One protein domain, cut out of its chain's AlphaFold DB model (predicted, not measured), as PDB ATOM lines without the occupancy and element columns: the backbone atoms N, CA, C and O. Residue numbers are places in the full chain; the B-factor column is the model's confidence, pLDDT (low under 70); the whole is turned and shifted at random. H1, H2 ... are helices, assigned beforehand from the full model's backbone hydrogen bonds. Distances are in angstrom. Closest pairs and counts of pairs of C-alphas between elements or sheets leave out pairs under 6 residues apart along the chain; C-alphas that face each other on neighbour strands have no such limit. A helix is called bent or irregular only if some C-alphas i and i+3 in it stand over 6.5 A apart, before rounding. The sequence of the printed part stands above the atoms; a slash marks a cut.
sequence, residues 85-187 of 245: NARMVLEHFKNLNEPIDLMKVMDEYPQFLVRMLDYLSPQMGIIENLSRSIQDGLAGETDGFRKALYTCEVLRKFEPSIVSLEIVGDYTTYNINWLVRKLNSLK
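AT A GLANCE: This is residues 85 to 187 of the 245 residues of an uncharacterized protein of Turneriella parva (strain ATCC BAA-1111 / DSM 21527 / NCTC 11395 / H) (UniProt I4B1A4). Three longer helical stretches, H3b, H4 and H6, pack side by side with alternating directions, H4 between the other two. H2 crosses H3b, H1 packs by its first half on H5, and H3a bends away from H3b to meet H5; the link from H1 to H2 passes through the middle at Ile 100. The printed part has 103 residues with six named helices, H1 to H6 in order, and no named strand; the class is all helix. It is compact, with a radius of gyration of the C-alphas of 12.7 A and spans of 38 by 27 by 21 A.

IN THESE COORDINATES: Find C-alpha 85 at (126.693, 120.853, 122.569), where H1 begins and runs 17.0 A to residue 96. H2 holds residues 102 to 108. H3, residues 110 to 138, was assigned as one helix by its hydrogen bonds but is bent: C-alphas 122 and 125 are 7.9 A apart. Its arms are H3a, residues 110 to 122, 19.7 A, and H3b, residues 125 to 138, 20.0 A. H3a is irregular, with C-alphas 111 and 114 7.5 A apart. H4, residues 143 to 156, spans 20.2 A. H5, residues 162 to 168, is irregular, with C-alphas 165 and 168 7.1 A apart. H6, residues 171 to 185, runs 20.7 A to C-alpha 185 at (132.591, 138.676, 99.521).

HOW THE PARTS SIT: With residues 85 to 90 alone, H1 touches H5, closest at the C-alphas of Ala 86 and Val 168, 4.5 A. H2 touches H3b about perpendicular, at 75 degrees, closest at the C-alphas of Met 103 and Ser 131, 6.5 A. H3a touches H5 at a steep tilt of 44 degrees, closest at the C-alphas of Met 116 and Val 163, 6.1 A. H3b and H4 form a helical hairpin at a shallow tilt of 33 degrees, only just short of steep; the closest C-alphas, of Gly 137 and Gly 144, are 4.2 A apart. H4 touches H6 at 28 degrees, a shallow tilt, opposite ways, closest at the C-alphas of Cys 152 and Thr 172, 5.7 A. H3b and H6 are apart. Every O i to N i+4 pair is within hydrogen-bond range in H1, H2, H3b, H4 and H6, against 6 of 9 in H3a and 2 of 3 in H5.

THE WHOLE: Look from C-alpha 114 to C-alpha 187 for the two farthest apart, 39.6 A. The printed part has no cut, its five links between helices are tight, and no printed residue is under 70 in pLDDT.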
ATOM      1  N   ASN A  85     125.294 120.933 123.014       96.69
ATOM      2  CA  ASN A  85     126.693 120.853 122.569       96.69
ATOM      3  C   ASN A  85     126.862 121.491 121.183       96.69
ATOM      4  O   ASN A  85     127.719 122.352 120.993       96.69
ATOM      5  N   ALA A  86     125.993 121.119 120.240       96.75
ATOM      6  CA  ALA A  86     126.003 121.657 118.885       96.75
ATOM      7  C   ALA A  86     125.732 123.161 118.885       96.75
ATOM      8  O   ALA A  86     126.337 123.887 118.103       96.75
ATOM      9  N   ARG A  87     124.851 123.645 119.774       97.69
ATOM     10  CA  ARG A  87     124.614 125.084 119.953       97.69
ATOM     11  C   ARG A  87     125.876 125.782 120.439       97.69
ATOM     12  O   ARG A  87     126.279 126.757 119.821       97.69
ATOM     13  N   MET A  88     126.504 125.259 121.490       97.06
ATOM     14  CA  MET A  88     127.727 125.816 122.068       97.06
ATOM     15  C   MET A  88     128.841 125.943 121.020       97.06
ATOM     16  O   MET A  88     129.403 127.023 120.857       97.06
ATOM     17  N   VAL A  89     129.114 124.874 120.263       97.50
ATOM     18  CA  VAL A  89     130.134 124.890 119.203       97.50
ATOM     19  C   VAL A  89     129.743 125.862 118.086       97.50
ATOM     20  O   VAL A  89     130.534 126.723 117.713       97.50
ATOM     21  N   LEU A  90     128.519 125.771 117.562       97.00
ATOM     22  CA  LEU A  90     128.079 126.611 116.447       97.00
ATOM     23  C   LEU A  90     128.102 128.106 116.797       97.00
ATOM     24  O   LEU A  90     128.537 128.916 115.983       97.00
ATOM     25  N   GLU A  91     127.635 128.483 117.986       96.62
ATOM     26  CA  GLU A  91     127.634 129.877 118.441       96.62
ATOM     27  C   GLU A  91     129.051 130.416 118.621       96.62
ATOM     28  O   GLU A  91     129.316 131.549 118.222       96.62
ATOM     29  N   HIS A  92     129.977 129.606 119.141       97.12
ATOM     30  CA  HIS A  92     131.384 129.989 119.256       97.12
ATOM     31  C   HIS A  92     131.988 130.370 117.900       97.12
ATOM     32  O   HIS A  92     132.462 131.492 117.728       97.12
ATOM     33  N   PHE A  93     131.881 129.494 116.897       97.44
ATOM     34  CA  PHE A  93     132.433 129.768 115.564       97.44
ATOM     35  C   PHE A  93     131.684 130.879 114.817       97.44
ATOM     36  O   PHE A  93     132.305 131.663 114.098       97.44
ATOM     37  N   LYS A  94     130.371 131.028 115.035       96.25
ATOM     38  CA  LYS A  94     129.614 132.184 114.528       96.25
ATOM     39  C   LYS A  94     130.116 133.501 115.115       96.25
ATOM     40  O   LYS A  94     130.267 134.465 114.370       96.25
ATOM     41  N   ASN A  95     130.407 133.541 116.414       96.88
ATOM     42  CA  ASN A  95     130.928 134.736 117.084       96.88
ATOM     43  C   ASN A  95     132.341 135.097 116.612       96.88
ATOM     44  O   ASN A  95     132.659 136.278 116.493       96.88
ATOM     45  N   LEU A  96     133.165 134.094 116.296       96.19
ATOM     46  CA  LEU A  96     134.470 134.295 115.659       96.19
ATOM     47  C   LEU A  96     134.363 134.691 114.180       96.19
ATOM     48  O   LEU A  96     135.338 135.161 113.600       96.19
ATOM     49  N   ASN A  97     133.182 134.533 113.575       96.06
ATOM     50  CA  ASN A  97     132.973 134.618 112.135       96.06
ATOM     51  C   ASN A  97     133.944 133.699 111.373       96.06
ATOM     52  O   ASN A  97     134.591 134.117 110.414       96.06
ATOM     53  N   GLU A  98     134.033 132.445 111.809       97.19
ATOM     54  CA  GLU A  98     134.874 131.400 111.227       97.19
ATOM     55  C   GLU A  98     134.031 130.155 110.879       97.19
ATOM     56  O   GLU A  98     132.953 129.948 111.455       97.19
ATOM     57  N   PRO A  99     134.492 129.306 109.941       97.94
ATOM     58  CA  PRO A  99     133.951 127.960 109.782       97.94
ATOM     59  C   PRO A  99     134.311 127.103 111.008       97.94
ATOM     60  O   PRO A  99     135.341 127.319 111.642       97.94
ATOM     61  N   ILE A 100     133.485 126.105 111.323       98.38
ATOM     62  CA  ILE A 100     133.754 125.134 112.390       98.38
ATOM     63  C   ILE A 100     134.959 124.279 111.988       98.38
ATOM     64  O   ILE A 100     134.886 123.477 111.054       98.38
ATOM     65  N   ASP A 101     136.056 124.436 112.722       97.69
ATOM     66  CA  ASP A 101     137.272 123.642 112.581       97.69
ATOM     67  C   ASP A 101     137.300 122.561 113.669       97.69
ATOM     68  O   ASP A 101     137.438 122.866 114.854       97.69
ATOM     69  N   LEU A 102     137.163 121.289 113.280       97.00
ATOM     70  CA  LEU A 102     137.102 120.177 114.234       97.00
ATOM     71  C   LEU A 102     138.400 120.001 115.036       97.00
ATOM     72  O   LEU A 102     138.333 119.499 116.157       97.00
ATOM     73  N   MET A 103     139.552 120.434 114.508       97.00
ATOM     74  CA  MET A 103     140.808 120.438 115.266       97.00
ATOM     75  C   MET A 103     140.740 121.469 116.393       97.00
ATOM     76  O   MET A 103     140.981 121.129 117.548       97.00
ATOM     77  N   LYS A 104     140.281 122.690 116.085       97.06
ATOM     78  CA  LYS A 104     140.040 123.723 117.105       97.06
ATOM     79  C   LYS A 104     138.979 123.294 118.116       97.06
ATOM     80  O   LYS A 104     139.149 123.546 119.301       97.06
ATOM     81  N   VAL A 105     137.915 122.606 117.687       97.38
ATOM     82  CA  VAL A 105     136.901 122.074 118.616       97.38
ATOM     83  C   VAL A 105     137.533 121.108 119.620       97.38
ATOM     84  O   VAL A 105     137.222 121.181 120.806       97.38
ATOM     85  N   MET A 106     138.417 120.213 119.175       95.81
ATOM     86  CA  MET A 106     139.104 119.279 120.071       95.81
ATOM     87  C   MET A 106     140.022 119.990 121.076       95.81
ATOM     88  O   MET A 106     140.102 119.552 122.226       95.81
ATOM     89  N   ASP A 107     140.656 121.089 120.667       95.25
ATOM     90  CA  ASP A 107     141.532 121.893 121.526       95.25
ATOM     91  C   ASP A 107     140.744 122.748 122.537       95.25
ATOM     92  O   ASP A 107     141.100 122.824 123.715       95.25
ATOM     93  N   GLU A 108     139.659 123.387 122.096       95.88
ATOM     94  CA  GLU A 108     138.856 124.319 122.900       95.88
ATOM     95  C   GLU A 108     137.828 123.623 123.798       95.88
ATOM     96  O   GLU A 108     137.460 124.154 124.849       95.88
ATOM     97  N   TYR A 109     137.393 122.418 123.421       95.69
ATOM     98  CA  TYR A 109     136.430 121.612 124.170       95.69
ATOM     99  C   TYR A 109     137.004 120.223 124.508       95.69
ATOM    100  O   TYR A 109     136.514 119.206 123.998       95.69
ATOM    101  N   PRO A 110     137.998 120.127 125.418       94.38
ATOM    102  CA  PRO A 110     138.659 118.861 125.750       94.38
ATOM    103  C   PRO A 110     137.711 117.759 126.240       94.38
ATOM    104  O   PRO A 110     138.015 116.575 126.108       94.38
ATOM    105  N   GLN A 111     136.536 118.118 126.772       95.12
ATOM    106  CA  GLN A 111     135.498 117.158 127.161       95.12
ATOM    107  C   GLN A 111     134.982 116.306 125.990       95.12
ATOM    108  O   GLN A 111     134.430 115.229 126.215       95.12
ATOM    109  N   PHE A 112     135.152 116.766 124.747       96.00
ATOM    110  CA  PHE A 112     134.749 116.044 123.542       96.00
ATOM    111  C   PHE A 112     135.889 115.252 122.902       96.00
ATOM    112  O   PHE A 112     135.604 114.359 122.108       96.00
ATOM    113  N   LEU A 113     137.144 115.521 123.278       94.81
ATOM    114  CA  LEU A 113     138.345 115.007 122.616       94.81
ATOM    115  C   LEU A 113     138.303 113.491 122.396       94.81
ATOM    116  O   LEU A 113     138.429 113.034 121.266       94.81
ATOM    117  N   VAL A 114     138.078 112.713 123.461       94.56
ATOM    118  CA  VAL A 114     138.069 111.239 123.382       94.56
ATOM    119  C   VAL A 114     137.000 110.755 122.402       94.56
ATOM    120  O   VAL A 114     137.301 109.997 121.486       94.56
ATOM    121  N   ARG A 115     135.765 111.258 122.534       93.56
ATOM    122  CA  ARG A 115     134.654 110.851 121.660       93.56
ATOM    123  C   ARG A 115     134.900 111.270 120.213       93.56
ATOM    124  O   ARG A 115     134.576 110.521 119.302       93.56
ATOM    125  N   MET A 116     135.455 112.459 119.993       95.69
ATOM    126  CA  MET A 116     135.775 112.937 118.652       95.69
ATOM    127  C   MET A 116     136.856 112.076 118.002       95.69
ATOM    128  O   MET A 116     136.659 111.639 116.875       95.69
ATOM    129  N   LEU A 117     137.940 111.756 118.711       93.88
ATOM    130  CA  LEU A 117     139.006 110.904 118.180       93.88
ATOM    131  C   LEU A 117     138.512 109.492 117.842       93.88
ATOM    132  O   LEU A 117     138.830 108.991 116.763       93.88
ATOM    133  N   ASP A 118     137.691 108.887 118.705       93.44
ATOM    134  CA  ASP A 118     137.148 107.539 118.487       93.44
ATOM    135  C   ASP A 118     136.361 107.431 117.169       93.44
ATOM    136  O   ASP A 118     136.450 106.421 116.469       93.44
ATOM    137  N   TYR A 119     135.608 108.475 116.808       92.62
ATOM    138  CA  TYR A 119     134.759 108.467 115.614       92.62
ATOM    139  C   TYR A 119     135.403 109.093 114.376       92.62
ATOM    140  O   TYR A 119     135.081 108.679 113.267       92.62
ATOM    141  N   LEU A 120     136.292 110.076 114.545       93.12
ATOM    142  CA  LEU A 120     136.912 110.807 113.437       93.12
ATOM    143  C   LEU A 120     138.239 110.201 112.986       93.12
ATOM    144  O   LEU A 120     138.728 110.581 111.925       93.12
ATOM    145  N   SER A 121     138.818 109.256 113.743       91.06
ATOM    146  CA  SER A 121     140.094 108.612 113.399       91.06
ATOM    147  C   SER A 121     140.207 108.194 111.922       91.06
ATOM    148  O   SER A 121     141.261 108.463 111.342       91.06
ATOM    149  N   PRO A 122     139.179 107.604 111.272       91.75
ATOM    150  CA  PRO A 122     139.278 107.221 109.862       91.75
ATOM    151  C   PRO A 122     139.371 108.412 108.894       91.75
ATOM    152  O   PRO A 122     139.914 108.269 107.800       91.75
ATOM    153  N   GLN A 123     138.852 109.583 109.275       93.62
ATOM    154  CA  GLN A 123     138.827 110.805 108.466       93.62
ATOM    155  C   GLN A 123     139.859 111.854 108.912       93.62
ATOM    156  O   GLN A 123     139.913 112.925 108.307       93.62
ATOM    157  N   MET A 124     140.707 111.567 109.911       93.88
ATOM    158  CA  MET A 124     141.621 112.564 110.493       93.88
ATOM    159  C   MET A 124     142.504 113.266 109.465       93.88
ATOM    160  O   MET A 124     142.622 114.484 109.512       93.88
ATOM    161  N   GLY A 125     143.039 112.549 108.472       96.12
ATOM    162  CA  GLY A 125     143.842 113.184 107.422       96.12
ATOM    163  C   GLY A 125     143.063 114.223 106.600       96.12
ATOM    164  O   GLY A 125     143.609 115.257 106.224       96.12
ATOM    165  N   ILE A 126     141.771 113.990 106.342       96.25
ATOM    166  CA  ILE A 126     140.906 114.948 105.633       96.25
ATOM    167  C   ILE A 126     140.570 116.133 106.553       96.25
ATOM    168  O   ILE A 126     140.570 117.277 106.105       96.25
ATOM    169  N   ILE A 127     140.344 115.874 107.842       97.06
ATOM    170  CA  ILE A 127     140.021 116.891 108.852       97.06
ATOM    171  C   ILE A 127     141.208 117.831 109.102       97.06
ATOM    172  O   ILE A 127     141.034 119.047 109.113       97.06
ATOM    173  N   GLU A 128     142.424 117.299 109.222       97.50
ATOM    174  CA  GLU A 128     143.651 118.094 109.347       97.50
ATOM    175  C   GLU A 128     143.898 118.953 108.100       97.50
ATOM    176  O   GLU A 128     144.292 120.117 108.205       97.50
ATOM    177  N   ASN A 129     143.632 118.406 106.909       97.69
ATOM    178  CA  ASN A 129     143.729 119.158 105.658       97.69
ATOM    179  C   ASN A 129     142.693 120.286 105.579       97.69
ATOM    180  O   ASN A 129     143.025 121.382 105.111       97.69
ATOM    181  N   LEU A 130     141.465 120.049 106.054       98.06
ATOM    182  CA  LEU A 130     140.446 121.090 106.173       98.06
ATOM    183  C   LEU A 130     140.914 122.195 107.126       98.06
ATOM    184  O   LEU A 130     140.913 123.359 106.735       98.06
ATOM    185  N   SER A 131     141.351 121.831 108.335       98.12
ATOM    186  CA  SER A 131     141.838 122.778 109.344       98.12
ATOM    187  C   SER A 131     142.966 123.651 108.794       98.12
ATOM    188  O   SER A 131     142.880 124.879 108.837       98.12
ATOM    189  N   ARG A 132     143.971 123.037 108.157       98.25
ATOM    190  CA  ARG A 132     145.068 123.760 107.499       98.25
ATOM    191  C   ARG A 132     144.560 124.730 106.436       98.25
ATOM    192  O   ARG A 132     144.920 125.896 106.466       98.25
ATOM    193  N   SER A 133     143.682 124.270 105.544       98.31
ATOM    194  CA  SER A 133     143.136 125.106 104.464       98.31
ATOM    195  C   SER A 133     142.326 126.293 105.000       98.31
ATOM    196  O   SER A 133     142.376 127.386 104.433       98.31
ATOM    197  N   ILE A 134     141.598 126.097 106.107       98.00
ATOM    198  CA  ILE A 134     140.915 127.176 106.829       98.00
ATOM    199  C   ILE A 134     141.944 128.170 107.375       98.00
ATOM    200  O   ILE A 134     141.790 129.366 107.135       98.00
ATOM    201  N   GLN A 135     142.992 127.702 108.064       97.38
ATOM    202  CA  GLN A 135     144.022 128.585 108.624       97.38
ATOM    203  C   GLN A 135     144.755 129.378 107.540       97.38
ATOM    204  O   GLN A 135     144.902 130.588 107.689       97.38
ATOM    205  N   ASP A 136     145.138 128.742 106.431       97.81
ATOM    206  CA  ASP A 136     145.771 129.408 105.285       97.81
ATOM    207  C   ASP A 136     144.856 130.524 104.743       97.81
ATOM    208  O   ASP A 136     145.275 131.673 104.577       97.81
ATOM    209  N   GLY A 137     143.562 130.218 104.562       97.19
ATOM    210  CA  GLY A 137     142.549 131.186 104.142       97.19
ATOM    211  C   GLY A 137     142.409 132.372 105.100       97.19
ATOM    212  O   GLY A 137     142.391 133.528 104.665       97.19
ATOM    213  N   LEU A 138     142.334 132.105 106.407       95.69
ATOM    214  CA  LEU A 138     142.235 133.133 107.450       95.69
ATOM    215  C   LEU A 138     143.516 133.975 107.570       95.69
ATOM    216  O   LEU A 138     143.428 135.168 107.854       95.69
ATOM    217  N   ALA A 139     144.685 133.393 107.292       96.38
ATOM    218  CA  ALA A 139     145.976 134.080 107.259       96.38
ATOM    219  C   ALA A 139     146.171 134.968 106.012       96.38
ATOM    220  O   ALA A 139     147.136 135.731 105.943       96.38
ATOM    221  N   GLY A 140     145.248 134.911 105.045       93.50
ATOM    222  CA  GLY A 140     145.240 135.747 103.844       93.50
ATOM    223  C   GLY A 140     145.557 135.002 102.547       93.50
ATOM    224  O   GLY A 140     145.442 135.595 101.471       93.50
ATOM    225  N   GLU A 141     145.891 133.711 102.601       96.12
ATOM    226  CA  GLU A 141     146.047 132.876 101.409       96.12
ATOM    227  C   GLU A 141     144.671 132.447 100.896       96.12
ATOM    228  O   GLU A 141     144.167 131.365 101.186       96.12
ATOM    229  N   THR A 142     144.029 133.307 100.104       93.31
ATOM    230  CA  THR A 142     142.615 133.148  99.721       93.31
ATOM    231  C   THR A 142     142.276 131.837  99.003       93.31
ATOM    232  O   THR A 142     141.116 131.430  98.994       93.31
ATOM    233  N   ASP A 143     143.261 131.167  98.399       95.50
ATOM    234  CA  ASP A 143     143.081 129.841  97.797       95.50
ATOM    235  C   ASP A 143     142.778 128.748  98.841       95.50
ATOM    236  O   ASP A 143     142.077 127.779  98.543       95.50
ATOM    237  N   GLY A 144     143.209 128.950 100.091       97.69
ATOM    238  CA  GLY A 144     142.847 128.114 101.233       97.69
ATOM    239  C   GLY A 144     141.333 127.964 101.390       97.69
ATOM    240  O   GLY A 144     140.850 126.860 101.624       97.69
ATOM    241  N   PHE A 145     140.545 129.015 101.120       98.31
ATOM    242  CA  PHE A 145     139.081 128.922 101.172       98.31
ATOM    243  C   PHE A 145     138.492 127.993 100.101       98.31
ATOM    244  O   PHE A 145     137.530 127.282 100.385       98.31
ATOM    245  N   ARG A 146     139.069 127.940  98.891       97.88
ATOM    246  CA  ARG A 146     138.611 127.002  97.848       97.88
ATOM    247  C   ARG A 146     138.941 125.559  98.214       97.88
ATOM    248  O   ARG A 146     138.090 124.683  98.082       97.88
ATOM    249  N   LYS A 147     140.153 125.318  98.722       98.00
ATOM    250  CA  LYS A 147     140.579 123.994  99.206       98.00
ATOM    251  C   LYS A 147     139.729 123.524 100.384       98.00
ATOM    252  O   LYS A 147     139.314 122.366 100.416       98.00
ATOM    253  N   ALA A 148     139.425 124.426 101.316       98.38
ATOM    254  CA  ALA A 148     138.535 124.152 102.435       98.38
ATOM    255  C   ALA A 148     137.120 123.807 101.951       98.38
ATOM    256  O   ALA A 148     136.532 122.849 102.448       98.38
ATOM    257  N   LEU A 149     136.600 124.529 100.950       98.50
ATOM    258  CA  LEU A 149     135.275 124.274 100.385       98.50
ATOM    259  C   LEU A 149     135.198 122.880  99.765       98.50
ATOM    260  O   LEU A 149     134.358 122.086 100.179       98.50
ATOM    261  N   TYR A 150     136.140 122.548  98.880       97.44
ATOM    262  CA  TYR A 150     136.243 121.215  98.285       97.44
ATOM    263  C   TYR A 150     136.336 120.115  99.354       97.44
ATOM    264  O   TYR A 150     135.656 119.094  99.290       97.44
ATOM    265  N   THR A 151     137.143 120.342 100.391       97.88
ATOM    266  CA  THR A 151     137.311 119.371 101.478       97.88
ATOM    267  C   THR A 151     136.021 119.194 102.289       97.88
ATOM    268  O   THR A 151     135.700 118.073 102.686       97.88
ATOM    269  N   CYS A 152     135.234 120.258 102.489       97.94
ATOM    270  CA  CYS A 152     133.911 120.164 103.111       97.94
ATOM    271  C   CYS A 152     132.936 119.330 102.269       97.94
ATOM    272  O   CYS A 152     132.174 118.547 102.835       97.94
ATOM    273  N   GLU A 153     132.972 119.444 100.939       97.38
ATOM    274  CA  GLU A 153     132.146 118.618 100.045       97.38
ATOM    275  C   GLU A 153     132.520 117.136 100.119       97.38
ATOM    276  O   GLU A 153     131.642 116.271 100.148       97.38
ATOM    277  N   VAL A 154     133.818 116.836 100.233       96.31
ATOM    278  CA  VAL A 154     134.302 115.470 100.465       96.31
ATOM    279  C   VAL A 154     133.824 114.946 101.819       96.31
ATOM    280  O   VAL A 154     133.260 113.855 101.874       96.31
ATOM    281  N   LEU A 155     133.993 115.713 102.902       95.69
ATOM    282  CA  LEU A 155     133.543 115.305 104.238       95.69
ATOM    283  C   LEU A 155     132.031 115.090 104.294       95.69
ATOM    284  O   LEU A 155     131.588 114.124 104.909       95.69
ATOM    285  N   ARG A 156     131.238 115.906 103.586       95.00
ATOM    286  CA  ARG A 156     129.775 115.769 103.521       95.00
ATOM    287  C   ARG A 156     129.328 114.378 103.057       95.00
ATOM    288  O   ARG A 156     128.271 113.920 103.477       95.00
ATOM    289  N   LYS A 157     130.124 113.680 102.237       92.75
ATOM    290  CA  LYS A 157     129.838 112.305 101.773       92.75
ATOM    291  C   LYS A 157     129.900 111.267 102.905       92.75
ATOM    292  O   LYS A 157     129.346 110.184 102.756       92.75
ATOM    293  N   PHE A 158     130.551 111.600 104.020       91.06
ATOM    294  CA  PHE A 158     130.673 110.765 105.220       91.06
ATOM    295  C   PHE A 158     129.778 111.242 106.373       91.06
ATOM    296  O   PHE A 158     129.811 110.665 107.459       91.06
ATOM    297  N   GLU A 159     128.976 112.285 106.150       92.19
ATOM    298  CA  GLU A 159     128.049 112.836 107.135       92.19
ATOM    299  C   GLU A 159     126.618 112.305 106.925       92.19
ATOM    300  O   GLU A 159     126.215 112.046 105.788       92.19
ATOM    301  N   PRO A 160     125.805 112.173 107.994       93.25
ATOM    302  CA  PRO A 160     126.090 112.564 109.375       93.25
ATOM    303  C   PRO A 160     126.895 111.515 110.167       93.25
ATOM    304  O   PRO A 160     126.524 110.345 110.230       93.25
ATOM    305  N   SER A 161     127.946 111.960 110.853       93.69
ATOM    306  CA  SER A 161     128.714 111.188 111.834       93.69
ATOM    307  C   SER A 161     128.141 111.329 113.250       93.69
ATOM    308  O   SER A 161     127.353 112.234 113.535       93.69
ATOM    309  N   ILE A 162     128.561 110.465 114.183       94.19
ATOM    310  CA  ILE A 162     128.167 110.587 115.601       94.19
ATOM    311  C   ILE A 162     128.626 111.931 116.184       94.19
ATOM    312  O   ILE A 162     127.888 112.561 116.939       94.19
ATOM    313  N   VAL A 163     129.796 112.422 115.771       95.50
ATOM    314  CA  VAL A 163     130.296 113.742 116.177       95.50
ATOM    315  C   VAL A 163     129.362 114.853 115.703       95.50
ATOM    316  O   VAL A 163     128.998 115.724 116.492       95.50
ATOM    317  N   SER A 164     128.886 114.801 114.462       95.19
ATOM    318  CA  SER A 164     127.923 115.781 113.939       95.19
ATOM    319  C   SER A 164     126.555 115.690 114.600       95.19
ATOM    320  O   SER A 164     125.898 116.702 114.835       95.19
ATOM    321  N   LEU A 165     126.104 114.482 114.935       95.44
ATOM    322  CA  LEU A 165     124.806 114.282 115.578       95.44
ATOM    323  C   LEU A 165     124.796 114.735 117.042       95.44
ATOM    324  O   LEU A 165     123.784 115.266 117.500       95.44
ATOM    325  N   GLU A 166     125.896 114.545 117.770       95.62
ATOM    326  CA  GLU A 166     125.925 114.715 119.227       95.62
ATOM    327  C   GLU A 166     126.761 115.895 119.733       95.62
ATOM    328  O   GLU A 166     126.555 116.331 120.868       95.62
ATOM    329  N   ILE A 167     127.702 116.401 118.930       96.75
ATOM    330  CA  ILE A 167     128.717 117.356 119.391       96.75
ATOM    331  C   ILE A 167     128.692 118.645 118.577       96.75
ATOM    332  O   ILE A 167     128.431 119.697 119.143       96.75
ATOM    333  N   VAL A 168     128.958 118.588 117.270       96.50
ATOM    334  CA  VAL A 168     129.245 119.799 116.468       96.50
ATOM    335  C   VAL A 168     128.084 120.250 115.579       96.50
ATOM    336  O   VAL A 168     128.127 121.336 115.008       96.50
ATOM    337  N   GLY A 169     127.025 119.445 115.469       96.06
ATOM    338  CA  GLY A 169     125.920 119.714 114.552       96.06
ATOM    339  C   GLY A 169     126.285 119.447 113.089       96.06
ATOM    340  O   GLY A 169     127.277 118.796 112.773       96.06
ATOM    341  N   ASP A 170     125.466 119.961 112.175       96.25
ATOM    342  CA  ASP A 170     125.665 119.870 110.720       96.25
ATOM    343  C   ASP A 170     126.767 120.848 110.255       96.25
ATOM    344  O   ASP A 170     126.535 121.820 109.533       96.25
ATOM    345  N   TYR A 171     127.987 120.635 110.753       97.06
ATOM    346  CA  TYR A 171     129.109 121.550 110.557       97.06
ATOM    347  C   TYR A 171     129.505 121.677 109.084       97.06
ATOM    348  O   TYR A 171     129.912 122.753 108.661       97.06
ATOM    349  N   THR A 172     129.347 120.621 108.277       96.88
ATOM    350  CA  THR A 172     129.669 120.664 106.844       96.88
ATOM    351  C   THR A 172     128.757 121.632 106.100       96.88
ATOM    352  O   THR A 172     129.258 122.448 105.329       96.88
ATOM    353  N   THR A 173     127.448 121.639 106.378       97.50
ATOM    354  CA  THR A 173     126.523 122.618 105.779       97.50
ATOM    355  C   THR A 173     126.837 124.040 106.228       97.50
ATOM    356  O   THR A 173     126.873 124.950 105.399       97.50
ATOM    357  N   TYR A 174     127.098 124.251 107.526       98.25
ATOM    358  CA  TYR A 174     127.504 125.570 108.025       98.25
ATOM    359  C   TYR A 174     128.795 126.054 107.345       98.25
ATOM    360  O   TYR A 174     128.840 127.178 106.846       98.25
ATOM    361  N   ASN A 175     129.810 125.193 107.255       98.56
ATOM    362  CA  ASN A 175     131.096 125.517 106.648       98.56
ATOM    363  C   ASN A 175     130.968 125.813 105.154       98.56
ATOM    364  O   ASN A 175     131.523 126.809 104.702       98.56
ATOM    365  N   ILE A 176     130.214 125.004 104.399       98.56
ATOM    366  CA  ILE A 176     129.935 125.261 102.978       98.56
ATOM    367  C   ILE A 176     129.293 126.640 102.827       98.56
ATOM    368  O   ILE A 176     129.806 127.468 102.079       98.56
ATOM    369  N   ASN A 177     128.232 126.940 103.582       98.25
ATOM    370  CA  ASN A 177     127.576 128.242 103.499       98.25
ATOM    371  C   ASN A 177     128.526 129.395 103.855       98.25
ATOM    372  O   ASN A 177     128.550 130.412 103.159       98.25
ATOM    373  N   TRP A 178     129.311 129.255 104.928       98.38
ATOM    374  CA  TRP A 178     130.275 130.270 105.350       98.38
ATOM    375  C   TRP A 178     131.335 130.512 104.270       98.38
ATOM    376  O   TRP A 178     131.594 131.658 103.907       98.38
ATOM    377  N   LEU A 179     131.897 129.445 103.696       98.50
ATOM    378  CA  LEU A 179     132.924 129.518 102.656       98.50
ATOM    379  C   LEU A 179     132.376 130.119 101.360       98.50
ATOM    380  O   LEU A 179     133.037 130.971 100.774       98.50
ATOM    381  N   VAL A 180     131.155 129.761 100.952       98.31
ATOM    382  CA  VAL A 180     130.472 130.380  99.803       98.31
ATOM    383  C   VAL A 180     130.292 131.882 100.037       98.31
ATOM    384  O   VAL A 180     130.689 132.680  99.188       98.31
ATOM    385  N   ARG A 181     129.774 132.297 101.205       97.44
ATOM    386  CA  ARG A 181     129.644 133.724 101.566       97.44
ATOM    387  C   ARG A 181     131.000 134.427 101.555       97.44
ATOM    388  O   ARG A 181     131.121 135.533 101.028       97.44
ATOM    389  N   LYS A 182     132.040 133.784 102.089       97.25
ATOM    390  CA  LYS A 182     133.394 134.340 102.131       97.25
ATOM    391  C   LYS A 182     133.965 134.528 100.727       97.25
ATOM    392  O   LYS A 182     134.429 135.623 100.412       97.25
ATOM    393  N   LEU A 183     133.891 133.512  99.873       97.06
ATOM    394  CA  LEU A 183     134.368 133.573  98.489       97.06
ATOM    395  C   LEU A 183     133.586 134.608  97.665       97.06
ATOM    396  O   LEU A 183     134.205 135.381  96.932       97.06
ATOM    397  N   ASN A 184     132.265 134.703  97.861       95.19
ATOM    398  CA  ASN A 184     131.425 135.754  97.280       95.19
ATOM    399  C   ASN A 184     131.900 137.156  97.695       95.19
ATOM    400  O   ASN A 184     132.138 138.000  96.828       95.19
ATOM    401  N   SER A 185     132.130 137.381  98.995       94.38
ATOM    402  CA  SER A 185     132.591 138.676  99.521       94.38
ATOM    403  C   SER A 185     133.960 139.091  98.962       94.38
ATOM    404  O   SER A 185     134.221 140.273  98.732       94.38
ATOM    405  N   LEU A 186     134.822 138.107  98.683       94.50
ATOM    406  CA  LEU A 186     136.135 138.295  98.064       94.50
ATOM    407  C   LEU A 186     136.066 138.375  96.530       94.50
ATOM    408  O   LEU A 186     137.090 138.622  95.894       94.50
ATOM    409  N   LYS A 187     134.881 138.187  95.934       93.69
ATOM    410  CA  LYS A 187     134.647 138.130  94.481       93.69
ATOM    411  C   LYS A 187     135.531 137.096  93.783       93.69
ATOM    412  O   LYS A 187     136.000 137.316  92.667       93.69
TER     413      LYS A 187